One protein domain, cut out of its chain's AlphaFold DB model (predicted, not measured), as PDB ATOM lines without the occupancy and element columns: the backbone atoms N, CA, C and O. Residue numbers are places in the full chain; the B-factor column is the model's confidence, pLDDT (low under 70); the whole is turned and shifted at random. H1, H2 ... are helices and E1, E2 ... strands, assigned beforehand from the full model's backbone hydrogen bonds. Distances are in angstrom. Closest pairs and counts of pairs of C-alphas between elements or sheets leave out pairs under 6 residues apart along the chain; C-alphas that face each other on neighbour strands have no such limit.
ATOM      1  N   ILE A   5     151.213 127.946 171.885       87.81
ATOM      2  CA  ILE A   5     152.479 127.289 172.191       87.81
ATOM      3  C   ILE A   5     152.920 127.709 173.593       87.81
ATOM      4  O   ILE A   5     152.942 128.895 173.922       87.81
ATOM      5  N   GLU A   6     153.294 126.733 174.410       88.06
ATOM      6  CA  GLU A   6     153.863 126.933 175.741       88.06
ATOM      7  C   GLU A   6     155.355 126.618 175.671       88.06
ATOM      8  O   GLU A   6     155.781 125.490 175.904       88.06
ATOM      9  N   SER A   7     156.139 127.624 175.292       85.62
ATOM     10  CA  SER A   7     157.591 127.523 175.197       85.62
ATOM     11  C   SER A   7     158.234 128.717 175.891       85.62
ATOM     12  O   SER A   7     157.853 129.860 175.615       85.62
ATOM     13  N   PRO A   8     159.258 128.484 176.733       82.75
ATOM     14  CA  PRO A   8     160.046 129.563 177.307       82.75
ATOM     15  C   PRO A   8     161.031 130.185 176.314       82.75
ATOM     16  O   PRO A   8     161.603 131.244 176.567       82.75
ATOM     17  N   SER A   9     161.231 129.534 175.170       84.19
ATOM     18  CA  SER A   9     162.098 129.999 174.099       84.19
ATOM     19  C   SER A   9     161.350 130.940 173.160       84.19
ATOM     20  O   SER A   9     160.478 130.520 172.399       84.19
ATOM     21  N   THR A  10     161.751 132.214 173.146       80.50
ATOM     22  CA  THR A  10     161.232 133.223 172.205       80.50
ATOM     23  C   THR A  10     161.372 132.787 170.751       80.50
ATOM     24  O   THR A  10     160.487 133.065 169.949       80.50
ATOM     25  N   ASP A  11     162.443 132.067 170.413       84.62
ATOM     26  CA  ASP A  11     162.662 131.553 169.059       84.62
ATOM     27  C   ASP A  11     161.619 130.499 168.657       84.62
ATOM     28  O   ASP A  11     161.037 130.596 167.581       84.62
ATOM     29  N   GLU A  12     161.280 129.565 169.554       87.38
ATOM     30  CA  GLU A  12     160.221 128.579 169.307       87.38
ATOM     31  C   GLU A  12     158.858 129.250 169.160       87.38
ATOM     32  O   GLU A  12     158.109 128.950 168.231       87.38
ATOM     33  N   VAL A  13     158.547 130.204 170.043       88.31
ATOM     34  CA  VAL A  13     157.291 130.958 169.968       88.31
ATOM     35  C   VAL A  13     157.232 131.777 168.681       88.31
ATOM     36  O   VAL A  13     156.193 131.817 168.028       88.31
ATOM     37  N   ARG A  14     158.346 132.374 168.250       84.38
ATOM     38  CA  ARG A  14     158.454 133.087 166.973       84.38
ATOM     39  C   ARG A  14     158.282 132.157 165.775       84.38
ATOM     40  O   ARG A  14     157.568 132.515 164.841       84.38
ATOM     41  N   ALA A  15     158.910 130.985 165.800       86.31
ATOM     42  CA  ALA A  15     158.803 129.982 164.745       86.31
ATOM     43  C   ALA A  15     157.370 129.444 164.638       86.31
ATOM     44  O   ALA A  15     156.829 129.314 163.541       86.31
ATOM     45  N   TYR A  16     156.717 129.205 165.775       87.56
ATOM     46  CA  TYR A  16     155.304 128.850 165.818       87.56
ATOM     47  C   TYR A  16     154.427 129.985 165.288       87.56
ATOM     48  O   TYR A  16     153.513 129.748 164.501       87.56
ATOM     49  N   LEU A  17     154.749 131.228 165.660       85.38
ATOM     50  CA  LEU A  17     154.074 132.436 165.207       85.38
ATOM     51  C   LEU A  17     154.518 132.897 163.796       85.38
ATOM     52  O   LEU A  17     154.360 134.061 163.443       85.38
ATOM     53  N   SER A  18     154.957 131.985 162.919       83.44
ATOM     54  CA  SER A  18     155.481 132.304 161.575       83.44
ATOM     55  C   SER A  18     154.491 132.978 160.609       83.44
ATOM     56  O   SER A  18     154.925 133.559 159.621       83.44
ATOM     57  N   LYS A  19     153.176 132.902 160.847       83.56
ATOM     58  CA  LYS A  19     152.152 133.638 160.075       83.56
ATOM     59  C   LYS A  19     152.108 135.148 160.344       83.56
ATOM     60  O   LYS A  19     151.316 135.830 159.703       83.56
ATOM     61  N   LEU A  20     152.855 135.660 161.322       83.88
ATOM     62  CA  LEU A  20     152.941 137.101 161.544       83.88
ATOM     63  C   LEU A  20     153.725 137.739 160.391       83.88
ATOM     64  O   LEU A  20     154.855 137.345 160.120       83.88
ATOM     65  N   ASP A  21     153.168 138.781 159.780       81.62
ATOM     66  CA  ASP A  21     153.868 139.635 158.802       81.62
ATOM     67  C   ASP A  21     154.969 140.510 159.439       81.62
ATOM     68  O   ASP A  21     155.540 141.391 158.798       81.62
ATOM     69  N   PHE A  22     155.272 140.291 160.718       83.75
ATOM     70  CA  PHE A  22     156.261 141.038 161.476       83.75
ATOM     71  C   PHE A  22     157.057 140.123 162.413       83.75
ATOM     72  O   PHE A  22     156.530 139.126 162.916       83.75
ATOM     73  N   PRO A  23     158.333 140.451 162.684       83.50
ATOM     74  CA  PRO A  23     159.108 139.743 163.689       83.50
ATOM     75  C   PRO A  23     158.610 140.097 165.093       83.50
ATOM     76  O   PRO A  23     158.353 141.263 165.388       83.50
ATOM     77  N   LEU A  24     158.542 139.099 165.978       84.62
ATOM     78  CA  LEU A  24     158.373 139.358 167.405       84.62
ATOM     79  C   LEU A  24     159.578 140.140 167.925       84.62
ATOM     80  O   LEU A  24     160.721 139.784 167.628       84.62
ATOM     81  N   ILE A  25     159.313 141.177 168.714       85.12
ATOM     82  CA  ILE A  25     160.358 141.977 169.354       85.12
ATOM     83  C   ILE A  25     160.342 141.767 170.864       85.12
ATOM     84  O   ILE A  25     159.286 141.685 171.483       85.12
ATOM     85  N   GLU A  26     161.512 141.695 171.479       83.56
ATOM     86  CA  GLU A  26     161.619 141.862 172.926       83.56
ATOM     87  C   GLU A  26     161.560 143.359 173.215       83.56
ATOM     88  O   GLU A  26     162.348 144.127 172.657       83.56
ATOM     89  N   SER A  27     160.589 143.783 174.021       82.19
ATOM     90  CA  SER A  27     160.459 145.202 174.331       82.19
ATOM     91  C   SER A  27     161.517 145.628 175.335       82.19
ATOM     92  O   SER A  27     161.784 144.915 176.300       82.19
ATOM     93  N   GLU A  28     162.067 146.829 175.163       82.31
ATOM     94  CA  GLU A  28     163.078 147.371 176.082       82.31
ATOM     95  C   GLU A  28     162.524 147.575 177.501       82.31
ATOM     96  O   GLU A  28     163.279 147.585 178.471       82.31
ATOM     97  N   ARG A  29     161.195 147.671 177.645       80.38
ATOM     98  CA  ARG A  29     160.522 147.744 178.950       80.38
ATOM     99  C   ARG A  29     160.439 146.404 179.688       80.38
ATOM    100  O   ARG A  29     160.190 146.407 180.890       80.38
ATOM    101  N   PHE A  30     160.629 145.288 178.986       81.75
ATOM    102  CA  PHE A  30     160.506 143.929 179.523       81.75
ATOM    103  C   PHE A  30     161.741 143.114 179.140       81.75
ATOM    104  O   PHE A  30     161.657 142.223 178.291       81.75
ATOM    105  N   PRO A  31     162.904 143.428 179.734       82.12
ATOM    106  CA  PRO A  31     164.117 142.678 179.461       82.12
ATOM    107  C   PRO A  31     163.941 141.219 179.893       82.12
ATOM    108  O   PRO A  31     163.387 140.928 180.956       82.12
ATOM    109  N   SER A  32     164.480 140.293 179.101       78.75
ATOM    110  CA  SER A  32     164.448 138.849 179.377       78.75
ATOM    111  C   SER A  32     165.187 138.437 180.666       78.75
ATOM    112  O   SER A  32     165.039 137.311 181.156       78.75
ATOM    113  N   ALA A  33     165.958 139.363 181.244       83.56
ATOM    114  CA  ALA A  33     166.576 139.236 182.560       83.56
ATOM    115  C   ALA A  33     165.551 139.277 183.708       83.56
ATOM    116  O   ALA A  33     165.706 138.540 184.677       83.56
ATOM    117  N   ASP A  34     164.502 140.094 183.584       88.00
ATOM    118  CA  ASP A  34     163.454 140.258 184.600       88.00
ATOM    119  C   ASP A  34     162.185 139.482 184.240       88.00
ATOM    120  O   ASP A  34     161.445 139.048 185.123       88.00
ATOM    121  N   TRP A  35     161.949 139.258 182.947       88.81
ATOM    122  CA  TRP A  35     160.755 138.600 182.432       88.81
ATOM    123  C   TRP A  35     161.104 137.323 181.679       88.81
ATOM    124  O   TRP A  35     162.020 137.264 180.867       88.81
ATOM    125  N   GLU A  36     160.338 136.277 181.932       89.69
ATOM    126  CA  GLU A  36     160.413 135.010 181.229       89.69
ATOM    127  C   GLU A  36     159.211 134.869 180.305       89.69
ATOM    128  O   GLU A  36     158.067 135.009 180.737       89.69
ATOM    129  N   LEU A  37     159.451 134.564 179.032       89.56
ATOM    130  CA  LEU A  37     158.376 134.127 178.157       89.56
ATOM    131  C   LEU A  37     157.865 132.774 178.660       89.56
ATOM    132  O   LEU A  37     158.648 131.891 178.971       89.56
ATOM    133  N   VAL A  38     156.554 132.616 178.778       91.50
ATOM    134  CA  VAL A  38     155.914 131.338 179.130       91.50
ATOM    135  C   VAL A  38     155.376 130.661 177.875       91.50
ATOM    136  O   VAL A  38     155.356 129.439 177.770       91.50
ATOM    137  N   GLY A  39     154.931 131.466 176.916       91.31
ATOM    138  CA  GLY A  39     154.359 130.987 175.676       91.31
ATOM    139  C   GLY A  39     153.714 132.106 174.880       91.31
ATOM    140  O   GLY A  39     153.775 133.284 175.249       91.31
ATOM    141  N   GLY A  40     153.060 131.733 173.792       91.31
ATOM    142  CA  GLY A  40     152.359 132.667 172.934       91.31
ATOM    143  C   GLY A  40     151.268 132.012 172.108       91.31
ATOM    144  O   GLY A  40     151.206 130.797 171.948       91.31
ATOM    145  N   ARG A  41     150.378 132.836 171.571       90.25
ATOM    146  CA  ARG A  41     149.320 132.407 170.664       90.25
ATOM    147  C   ARG A  41     148.992 133.482 169.651       90.25
ATOM    148  O   ARG A  41     149.252 134.670 169.861       90.25
ATOM    149  N   TYR A  42     148.359 133.050 168.570       89.06
ATOM    150  CA  TYR A  42     147.769 133.973 167.618       89.06
ATOM    151  C   TYR A  42     146.537 134.644 168.215       89.06
ATOM    152  O   TYR A  42     145.643 133.993 168.756       89.06
ATOM    153  N   CYS A  43     146.487 135.957 168.067       83.44
ATOM    154  CA  CYS A  43     145.323 136.782 168.310       83.44
ATOM    155  C   CYS A  43     144.900 137.420 166.982       83.44
ATOM    156  O   CYS A  43     145.712 137.610 166.076       83.44
ATOM    157  N   SER A  44     143.621 137.739 166.844       78.62
ATOM    158  CA  SER A  44     143.125 138.497 165.700       78.62
ATOM    159  C   SER A  44     142.430 139.742 166.213       78.62
ATOM    160  O   SER A  44     141.350 139.657 166.796       78.62
ATOM    161  N   LEU A  45     143.056 140.898 166.008       71.88
ATOM    162  CA  LEU A  45     142.508 142.187 166.407       71.88
ATOM    163  C   LEU A  45     141.921 142.862 165.164       71.88
ATOM    164  O   LEU A  45     142.655 143.208 164.244       71.88
ATOM    165  N   LYS A  46     140.589 142.992 165.101       69.00
ATOM    166  CA  LYS A  46     139.869 143.556 163.937       69.00
ATOM    167  C   LYS A  46     140.256 142.929 162.578       69.00
ATOM    168  O   LYS A  46     140.271 143.605 161.561       69.00
ATOM    169  N   GLY A  47     140.571 141.632 162.552       75.69
ATOM    170  CA  GLY A  47     140.990 140.933 161.327       75.69
ATOM    171  C   GLY A  47     142.488 141.017 161.013       75.69
ATOM    172  O   GLY A  47     142.945 140.329 160.106       75.69
ATOM    173  N   HIS A  48     143.267 141.770 161.794       80.38
ATOM    174  CA  HIS A  48     144.726 141.757 161.727       80.38
ATOM    175  C   HIS A  48     145.296 140.682 162.642       80.38
ATOM    176  O   HIS A  48     144.868 140.532 163.790       80.38
ATOM    177  N   ILE A  49     146.281 139.941 162.139       85.19
ATOM    178  CA  ILE A  49     147.007 138.971 162.947       85.19
ATOM    179  C   ILE A  49     147.878 139.706 163.974       85.19
ATOM    180  O   ILE A  49     148.606 140.642 163.650       85.19
ATOM    181  N   ALA A  50     147.774 139.284 165.224       88.31
ATOM    182  CA  ALA A  50     148.528 139.801 166.350       88.31
ATOM    183  C   ALA A  50     149.118 138.630 167.140       88.31
ATOM    184  O   ALA A  50     148.588 137.518 167.141       88.31
ATOM    185  N   ALA A  51     150.218 138.882 167.829       90.44
ATOM    186  CA  ALA A  51     150.794 137.962 168.788       90.44
ATOM    187  C   ALA A  51     150.264 138.298 170.179       90.44
ATOM    188  O   ALA A  51     150.319 139.452 170.597       90.44
ATOM    189  N   GLN A  52     149.792 137.295 170.907       91.31
ATOM    190  CA  GLN A  52     149.610 137.389 172.348       91.31
ATOM    191  C   GLN A  52     150.647 136.490 173.008       91.31
ATOM    192  O   GLN A  52     150.602 135.276 172.859       91.31
ATOM    193  N   LEU A  53     151.570 137.089 173.737       91.00
ATOM    194  CA  LEU A  53     152.618 136.446 174.505       91.00
ATOM    195  C   LEU A  53     152.236 136.462 175.986       91.00
ATOM    196  O   LEU A  53     151.653 137.424 176.484       91.00
ATOM    197  N   ARG A  54     152.565 135.399 176.711       91.25
ATOM    198  CA  ARG A  54     152.443 135.362 178.168       91.25
ATOM    199  C   ARG A  54     153.834 135.505 178.754       91.25
ATOM    200  O   ARG A  54     154.689 134.663 178.501       91.25
ATOM    201  N   LEU A  55     154.046 136.562 179.521       90.38
ATOM    202  CA  LEU A  55     155.286 136.813 180.240       90.38
ATOM    203  C   LEU A  55     155.079 136.499 181.720       90.38
ATOM    204  O   LEU A  55     153.986 136.672 182.258       90.38
ATOM    205  N   ARG A  56     156.131 136.045 182.384       90.50
ATOM    206  CA  ARG A  56     156.180 135.830 183.824       90.50
ATOM    207  C   ARG A  56     157.354 136.599 184.388       90.50
ATOM    208  O   ARG A  56     158.488 136.381 183.980       90.50
ATOM    209  N   GLU A  57     157.088 137.481 185.331       90.25
ATOM    210  CA  GLU A  57     158.136 138.187 186.042       90.25
ATOM    211  C   GLU A  57     158.912 137.187 186.904       90.25
ATOM    212  O   GLU A  57     158.329 136.435 187.688       90.25
ATOM    213  N   ARG A  58     160.234 137.158 186.758       89.62
ATOM    214  CA  ARG A  58     161.113 136.246 187.499       89.62
ATOM    215  C   ARG A  58     161.191 136.615 188.979       89.62
ATOM    216  O   ARG A  58     161.316 135.722 189.811       89.62
ATOM    217  N   SER A  59     161.090 137.906 189.298       87.44
ATOM    218  CA  SER A  59     161.217 138.433 190.662       87.44
ATOM    219  C   SER A  59     160.001 138.126 191.536       87.44
ATOM    220  O   SER A  59     160.159 137.629 192.650       87.44
ATOM    221  N   THR A  60     158.786 138.395 191.050       87.56
ATOM    222  CA  THR A  60     157.548 138.176 191.824       87.56
ATOM    223  C   THR A  60     156.785 136.912 191.431       87.56
ATOM    224  O   THR A  60     155.900 136.479 192.165       87.56
ATOM    225  N   GLY A  61     157.086 136.316 190.274       86.81
ATOM    226  CA  GLY A  61     156.303 135.219 189.703       86.81
ATOM    227  C   GLY A  61     154.983 135.664 189.069       86.81
ATOM    228  O   GLY A  61     154.231 134.809 188.591       86.81
ATOM    229  N   LYS A  62     154.680 136.972 189.042       88.50
ATOM    230  CA  LYS A  62     153.457 137.508 188.435       88.50
ATOM    231  C   LYS A  62     153.450 137.271 186.930       88.50
ATOM    232  O   LYS A  62     154.459 137.444 186.251       88.50
ATOM    233  N   THR A  63     152.297 136.898 186.386       88.94
ATOM    234  CA  THR A  63     152.122 136.738 184.940       88.94
ATOM    235  C   THR A  63     151.493 137.979 184.334       88.94
ATOM    236  O   THR A  63     150.488 138.471 184.840       88.94
ATOM    237  N   ALA A  64     152.031 138.430 183.209       89.62
ATOM    238  CA  ALA A  64     151.470 139.496 182.400       89.62
ATOM    239  C   ALA A  64     151.186 138.988 180.983       89.62
ATOM    240  O   ALA A  64     151.872 138.112 180.452       89.62
ATOM    241  N   THR A  65     150.155 139.543 180.361       91.00
ATOM    242  CA  THR A  65     149.821 139.257 178.967       91.00
ATOM    243  C   THR A  65     150.349 140.384 178.105       91.00
ATOM    244  O   THR A  65     149.929 141.528 178.250       91.00
ATOM    245  N   PHE A  66     151.258 140.056 177.203       90.81
ATOM    246  CA  PHE A  66     151.892 140.981 176.284       90.81
ATOM    247  C   PHE A  66     151.350 140.773 174.869       90.81
ATOM    248  O   PHE A  66     151.128 139.654 174.428       90.81
ATOM    249  N   TYR A  67     151.108 141.846 174.143       89.94
ATOM    250  CA  TYR A  67     150.480 141.874 172.837       89.94
ATOM    251  C   TYR A  67     151.403 142.587 171.870       89.94
ATOM    252  O   TYR A  67     151.970 143.625 172.205       89.94
ATOM    253  N   GLN A  68     151.526 142.042 170.665       90.25
ATOM    254  CA  GLN A  68     152.242 142.678 169.568       90.25
ATOM    255  C   GLN A  68     151.395 142.619 168.316       90.25
ATOM    256  O   GLN A  68     150.848 141.574 167.965       90.25
ATOM    257  N   LEU A  69     151.299 143.744 167.635       87.94
ATOM    258  CA  LEU A  69     150.497 143.912 166.438       87.94
ATOM    259  C   LEU A  69     151.291 144.781 165.468       87.94
ATOM    260  O   LEU A  69     151.822 145.819 165.863       87.94
ATOM    261  N   LEU A  70     151.323 144.400 164.192       86.94
ATOM    262  CA  LEU A  70     151.761 145.318 163.148       86.94
ATOM    263  C   LEU A  70     150.799 146.497 163.108       86.94
ATOM    264  O   LEU A  70     149.608 146.290 162.884       86.94
ATOM    265  N   MET A  71     151.310 147.707 163.333       81.12
ATOM    266  CA  MET A  71     150.484 148.904 163.425       81.12
ATOM    267  C   MET A  71     149.643 149.060 162.145       81.12
ATOM    268  O   MET A  71     150.206 149.307 161.076       81.12
ATOM    269  N   PRO A  72     148.309 148.888 162.208       71.50
ATOM    270  CA  PRO A  72     147.477 149.052 161.028       71.50
ATOM    271  C   PRO A  72     147.391 150.541 160.686       71.50
ATOM    272  O   PRO A  72     147.394 151.390 161.578       71.50
ATOM    273  N   ASN A  73     147.262 150.865 159.397       72.25
ATOM    274  CA  ASN A  73     147.170 152.255 158.926       72.25
ATOM    275  C   ASN A  73     146.045 153.054 159.616       72.25
ATOM    276  O   ASN A  73     146.159 154.262 159.785       72.25
ATOM    277  N   GLU A  74     144.983 152.381 160.070       69.38
ATOM    278  CA  GLU A  74     143.876 152.985 160.826       69.38
ATOM    279  C   GLU A  74     144.291 153.537 162.199       69.38
ATOM    280  O   GLU A  74     143.670 154.469 162.704       69.38
ATOM    281  N   ILE A  75     145.339 152.972 162.804       67.38
ATOM    282  CA  ILE A  75     145.862 153.338 164.130       67.38
ATOM    283  C   ILE A  75     147.243 154.003 163.976       67.38
ATOM    284  O   ILE A  75     147.947 154.223 164.951       67.38
ATOM    285  N   ALA A  76     147.640 154.370 162.749       65.69
ATOM    286  CA  ALA A  76     148.962 154.926 162.475       65.69
ATOM    287  C   ALA A  76     149.227 156.290 163.127       65.69
ATOM    288  O   ALA A  76     150.381 156.674 163.277       65.69
ATOM    289  N   ASN A  77     148.171 156.987 163.552       68.19
ATOM    290  CA  ASN A  77     148.263 158.232 164.319       68.19
ATOM    291  C   ASN A  77     148.379 157.996 165.836       68.19
ATOM    292  O   ASN A  77     148.254 158.940 166.615       68.19
ATOM    293  N   PHE A  78     148.534 156.746 166.285       72.75
ATOM    294  CA  PHE A  78     148.827 156.459 167.682       72.75
ATOM    295  C   PHE A  78     150.266 156.873 167.980       72.75
ATOM    296  O   PHE A  78     151.213 156.138 167.711       72.75
ATOM    297  N   GLU A  79     150.415 158.069 168.537       66.62
ATOM    298  CA  GLU A  79     151.694 158.598 168.990       66.62
ATOM    299  C   GLU A  79     151.716 158.630 170.522       66.62
ATOM    300  O   GLU A  79     150.899 159.296 171.161       66.62
ATOM    301  N   GLY A  80     152.661 157.902 171.123       74.88
ATOM    302  CA  GLY A  80     152.934 157.946 172.561       74.88
ATOM    303  C   GLY A  80     152.730 156.628 173.310       74.88
ATOM    304  O   GLY A  80     152.751 155.535 172.747       74.88
ATOM    305  N   THR A  81     152.611 156.745 174.633       81.19
ATOM    306  CA  THR A  81     152.237 155.647 175.535       81.19
ATOM    307  C   THR A  81     150.825 155.923 176.035       81.19
ATOM    308  O   THR A  81     150.560 157.000 176.564       81.19
ATOM    309  N   PHE A  82     149.932 154.959 175.875       82.06
ATOM    310  CA  PHE A  82     148.584 154.980 176.421       82.06
ATOM    311  C   PHE A  82     148.535 154.041 177.619       82.06
ATOM    312  O   PHE A  82     148.927 152.883 177.515       82.06
ATOM    313  N   GLU A  83     148.088 154.535 178.763       84.44
ATOM    314  CA  GLU A  83     147.916 153.734 179.972       84.44
ATOM    315  C   GLU A  83     146.476 153.908 180.437       84.44
ATOM    316  O   GLU A  83     146.046 155.025 180.717       84.44
ATOM    317  N   GLU A  84     145.733 152.811 180.505       80.75
ATOM    318  CA  GLU A  84     144.341 152.801 180.935       80.75
ATOM    319  C   GLU A  84     144.123 151.686 181.954       80.75
ATOM    320  O   GLU A  84     144.728 150.617 181.883       80.75
ATOM    321  N   PHE A  85     143.263 151.956 182.928       79.50
ATOM    322  CA  PHE A  85     142.766 150.942 183.842       79.50
ATOM    323  C   PHE A  85     141.393 150.505 183.349       79.50
ATOM    324  O   PHE A  85     140.421 151.245 183.499       79.50
ATOM    325  N   ASP A  86     141.319 149.307 182.777       74.06
ATOM    326  CA  ASP A  86     140.066 148.703 182.333       74.06
ATOM    327  C   ASP A  86     139.749 147.505 183.225       74.06
ATOM    328  O   ASP A  86     140.611 146.674 183.483       74.06
ATOM    329  N   GLN A  87     138.530 147.433 183.763       72.00
ATOM    330  CA  GLN A  87     138.057 146.303 184.584       72.00
ATOM    331  C   GLN A  87     138.991 145.868 185.741       72.00
ATOM    332  O   GLN A  87     138.993 144.707 186.142       72.00
ATOM    333  N   GLY A  88     139.769 146.799 186.305       75.56
ATOM    334  CA  GLY A  88     140.716 146.516 187.392       75.56
ATOM    335  C   GLY A  88     142.072 145.969 186.937       75.56
ATOM    336  O   GLY A  88     142.922 145.719 187.785       75.56
ATOM    337  N   VAL A  89     142.309 145.835 185.628       80.25
ATOM    338  CA  VAL A  89     143.626 145.518 185.067       80.25
ATOM    339  C   VAL A  89     144.270 146.761 184.464       80.25
ATOM    340  O   VAL A  89     143.615 147.596 183.837       80.25
ATOM    341  N   LYS A  90     145.584 146.888 184.650       84.44
ATOM    342  CA  LYS A  90     146.356 147.987 184.069       84.44
ATOM    343  C   LYS A  90     146.792 147.595 182.668       84.44
ATOM    344  O   LYS A  90     147.600 146.679 182.492       84.44
ATOM    345  N   VAL A  91     146.267 148.303 181.681       86.31
ATOM    346  CA  VAL A  91     146.619 148.157 180.273       86.31
ATOM    347  C   VAL A  91     147.590 149.269 179.912       86.31
ATOM    348  O   VAL A  91     147.295 150.447 180.098       86.31
ATOM    349  N   LYS A  92     148.756 148.915 179.375       89.12
ATOM    350  CA  LYS A  92     149.673 149.888 178.771       89.12
ATOM    351  C   LYS A  92     149.874 149.538 177.314       89.12
ATOM    352  O   LYS A  92     150.192 148.395 177.021       89.12
ATOM    353  N   LEU A  93     149.735 150.507 176.424       88.44
ATOM    354  CA  LEU A  93     149.987 150.393 174.996       88.44
ATOM    355  C   LEU A  93     151.058 151.407 174.608       88.44
ATOM    356  O   LEU A  93     151.036 152.547 175.064       88.44
ATOM    357  N   TRP A  94     152.008 151.013 173.778       89.69
ATOM    358  CA  TRP A  94     153.020 151.921 173.248       89.69
ATOM    359  C   TRP A  94     153.467 151.450 171.875       89.69
ATOM    360  O   TRP A  94     153.284 150.293 171.498       89.69
ATOM    361  N   GLN A  95     154.055 152.366 171.119       87.50
ATOM    362  CA  GLN A  95     154.630 152.049 169.825       87.50
ATOM    363  C   GLN A  95     156.127 151.774 169.967       87.50
ATOM    364  O   GLN A  95     156.849 152.535 170.611       87.50
ATOM    365  N   GLU A  96     156.607 150.710 169.329       87.06
ATOM    366  CA  GLU A  96     158.030 150.382 169.291       87.06
ATOM    367  C   GLU A  96     158.371 149.698 167.969       87.06
ATOM    368  O   GLU A  96     157.706 148.751 167.557       87.06
ATOM    369  N   ARG A  97     159.406 150.191 167.274       83.81
ATOM    370  CA  ARG A  97     159.896 149.619 166.001       83.81
ATOM    371  C   ARG A  97     158.797 149.401 164.940       83.81
ATOM    372  O   ARG A  97     158.863 148.455 164.164       83.81
ATOM    373  N   GLY A  98     157.788 150.279 164.903       82.62
ATOM    374  CA  GLY A  98     156.655 150.191 163.967       82.62
ATOM    375  C   GLY A  98     155.570 149.176 164.356       82.62
ATOM    376  O   GLY A  98     154.635 148.956 163.587       82.62
ATOM    377  N   LEU A  99     155.667 148.578 165.543       86.94
ATOM    378  CA  LEU A  99     154.664 147.686 166.115       86.94
ATOM    379  C   LEU A  99     153.903 148.403 167.226       86.94
ATOM    380  O   LEU A  99     154.474 149.198 167.976       86.94
ATOM    381  N   LEU A 100     152.615 148.091 167.340       88.06
ATOM    382  CA  LEU A 100     151.834 148.427 168.516       88.06
ATOM    383  C   LEU A 100     152.032 147.311 169.540       88.06
ATOM    384  O   LEU A 100     151.661 146.156 169.309       88.06
ATOM    385  N   LEU A 101     152.642 147.674 170.658       89.88
ATOM    386  CA  LEU A 101     152.863 146.806 171.796       89.88
ATOM    387  C   LEU A 101     151.836 147.109 172.877       89.88
ATOM    388  O   LEU A 101     151.427 148.256 173.055       89.88
ATOM    389  N   GLY A 102     151.439 146.081 173.613       89.88
ATOM    390  CA  GLY A 102     150.499 146.230 174.709       89.88
ATOM    391  C   GLY A 102     150.760 145.251 175.828       89.88
ATOM    392  O   GLY A 102     150.991 144.087 175.557       89.88
ATOM    393  N   ILE A 103     150.698 145.670 177.083       89.19
ATOM    394  CA  ILE A 103     150.772 144.760 178.223       89.19
ATOM    395  C   ILE A 103     149.564 144.935 179.124       89.19
ATOM    396  O   ILE A 103     149.098 146.050 179.355       89.19
ATOM    397  N   VAL A 104     149.085 143.811 179.634       89.06
ATOM    398  CA  VAL A 104     148.021 143.722 180.622       89.06
ATOM    399  C   VAL A 104     148.552 142.897 181.781       89.06
ATOM    400  O   VAL A 104     148.924 141.734 181.601       89.06
ATOM    401  N   GLY A 105     148.624 143.510 182.955       83.12
ATOM    402  CA  GLY A 105     149.117 142.877 184.174       83.12
ATOM    403  C   GLY A 105     148.233 143.206 185.368       83.12
ATOM    404  O   GLY A 105     147.535 144.222 185.378       83.12
ATOM    405  N   ASP A 106     148.281 142.316 186.353       61.84
ATOM    406  CA  ASP A 106     147.648 142.474 187.660       61.84
ATOM    407  C   ASP A 106     148.618 143.225 188.594       61.84
ATOM    408  O   ASP A 106     149.743 142.756 188.826       61.84
TER     409      ASP A 106
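This is residues 5 to 106 of the 107 residues of an uncharacterized protein of Deltaproteobacteria bacterium RIFCSPLOWO2_02_FULL_40_36 (UniProt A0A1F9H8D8). One strongly twisted sheet of six antiparallel strands makes the body, with short helix H1 over it at the E1 end and the long stretch of residues 17 to 34 looping over from H1 to E1. The strands' lines turn by 97 degrees from edge to edge. The printed part has 102 residues, with H1 first and then E1 to E6; the sheet's order is E1, E2, E3, E6, E5, E4. It is mostly strand and compact, with a radius of gyration of the C-alphas of 13.2 A and spans of 36 by 32 by 23 A.

H1, residues 10 to 16, is on the sheet at a height of 8.7 A, over E1, residues 35 to 45; their closest C-alphas, Val 13 and Gly 40, are 6.0 A apart. Every O i to N i+4 pair of H1 is within hydrogen-bond range. E1 bends by 75 degrees at residue 38. E1, E2, residues 48 to 57, and E3, residues 63 to 70, form a meander, each strand the antiparallel neighbour of the one before. N 41 and O 52 of E1 and E2 are within hydrogen-bond range at 2.8 A, and N 53 and O 66 of E2 and E3 at 2.7 A. E4, residues 81 to 86, E5, residues 89 to 96, and E6, residues 99 to 105, form another meander, with N 84 and O 91 at 2.9 A and N 101 and O 94 at 2.8 A. E3 and E6 are antiparallel neighbours, N 67 and O 102 at 2.7 A, and E3 to E6 make a Greek key, a meander whose last strand is the neighbour of the strand before it in the chain, E3. Edge strands E1 and E4 are apart.

H1 begins at C-alpha 10 (161.232, 133.223, 172.205). E1 is 24.5 A long, E2 28.0 A, E3 23.4 A, E5 21.9 A. E6 ends at C-alpha 105 (149.117, 142.877, 184.174).

The C-alphas farthest apart, Ser 59 and Glu 74, are 37.5 A apart. The printed part has no cut. The link H1 to E1 is long. The pLDDT is under 70 at residues 46, 74 to 77, 79 and 106.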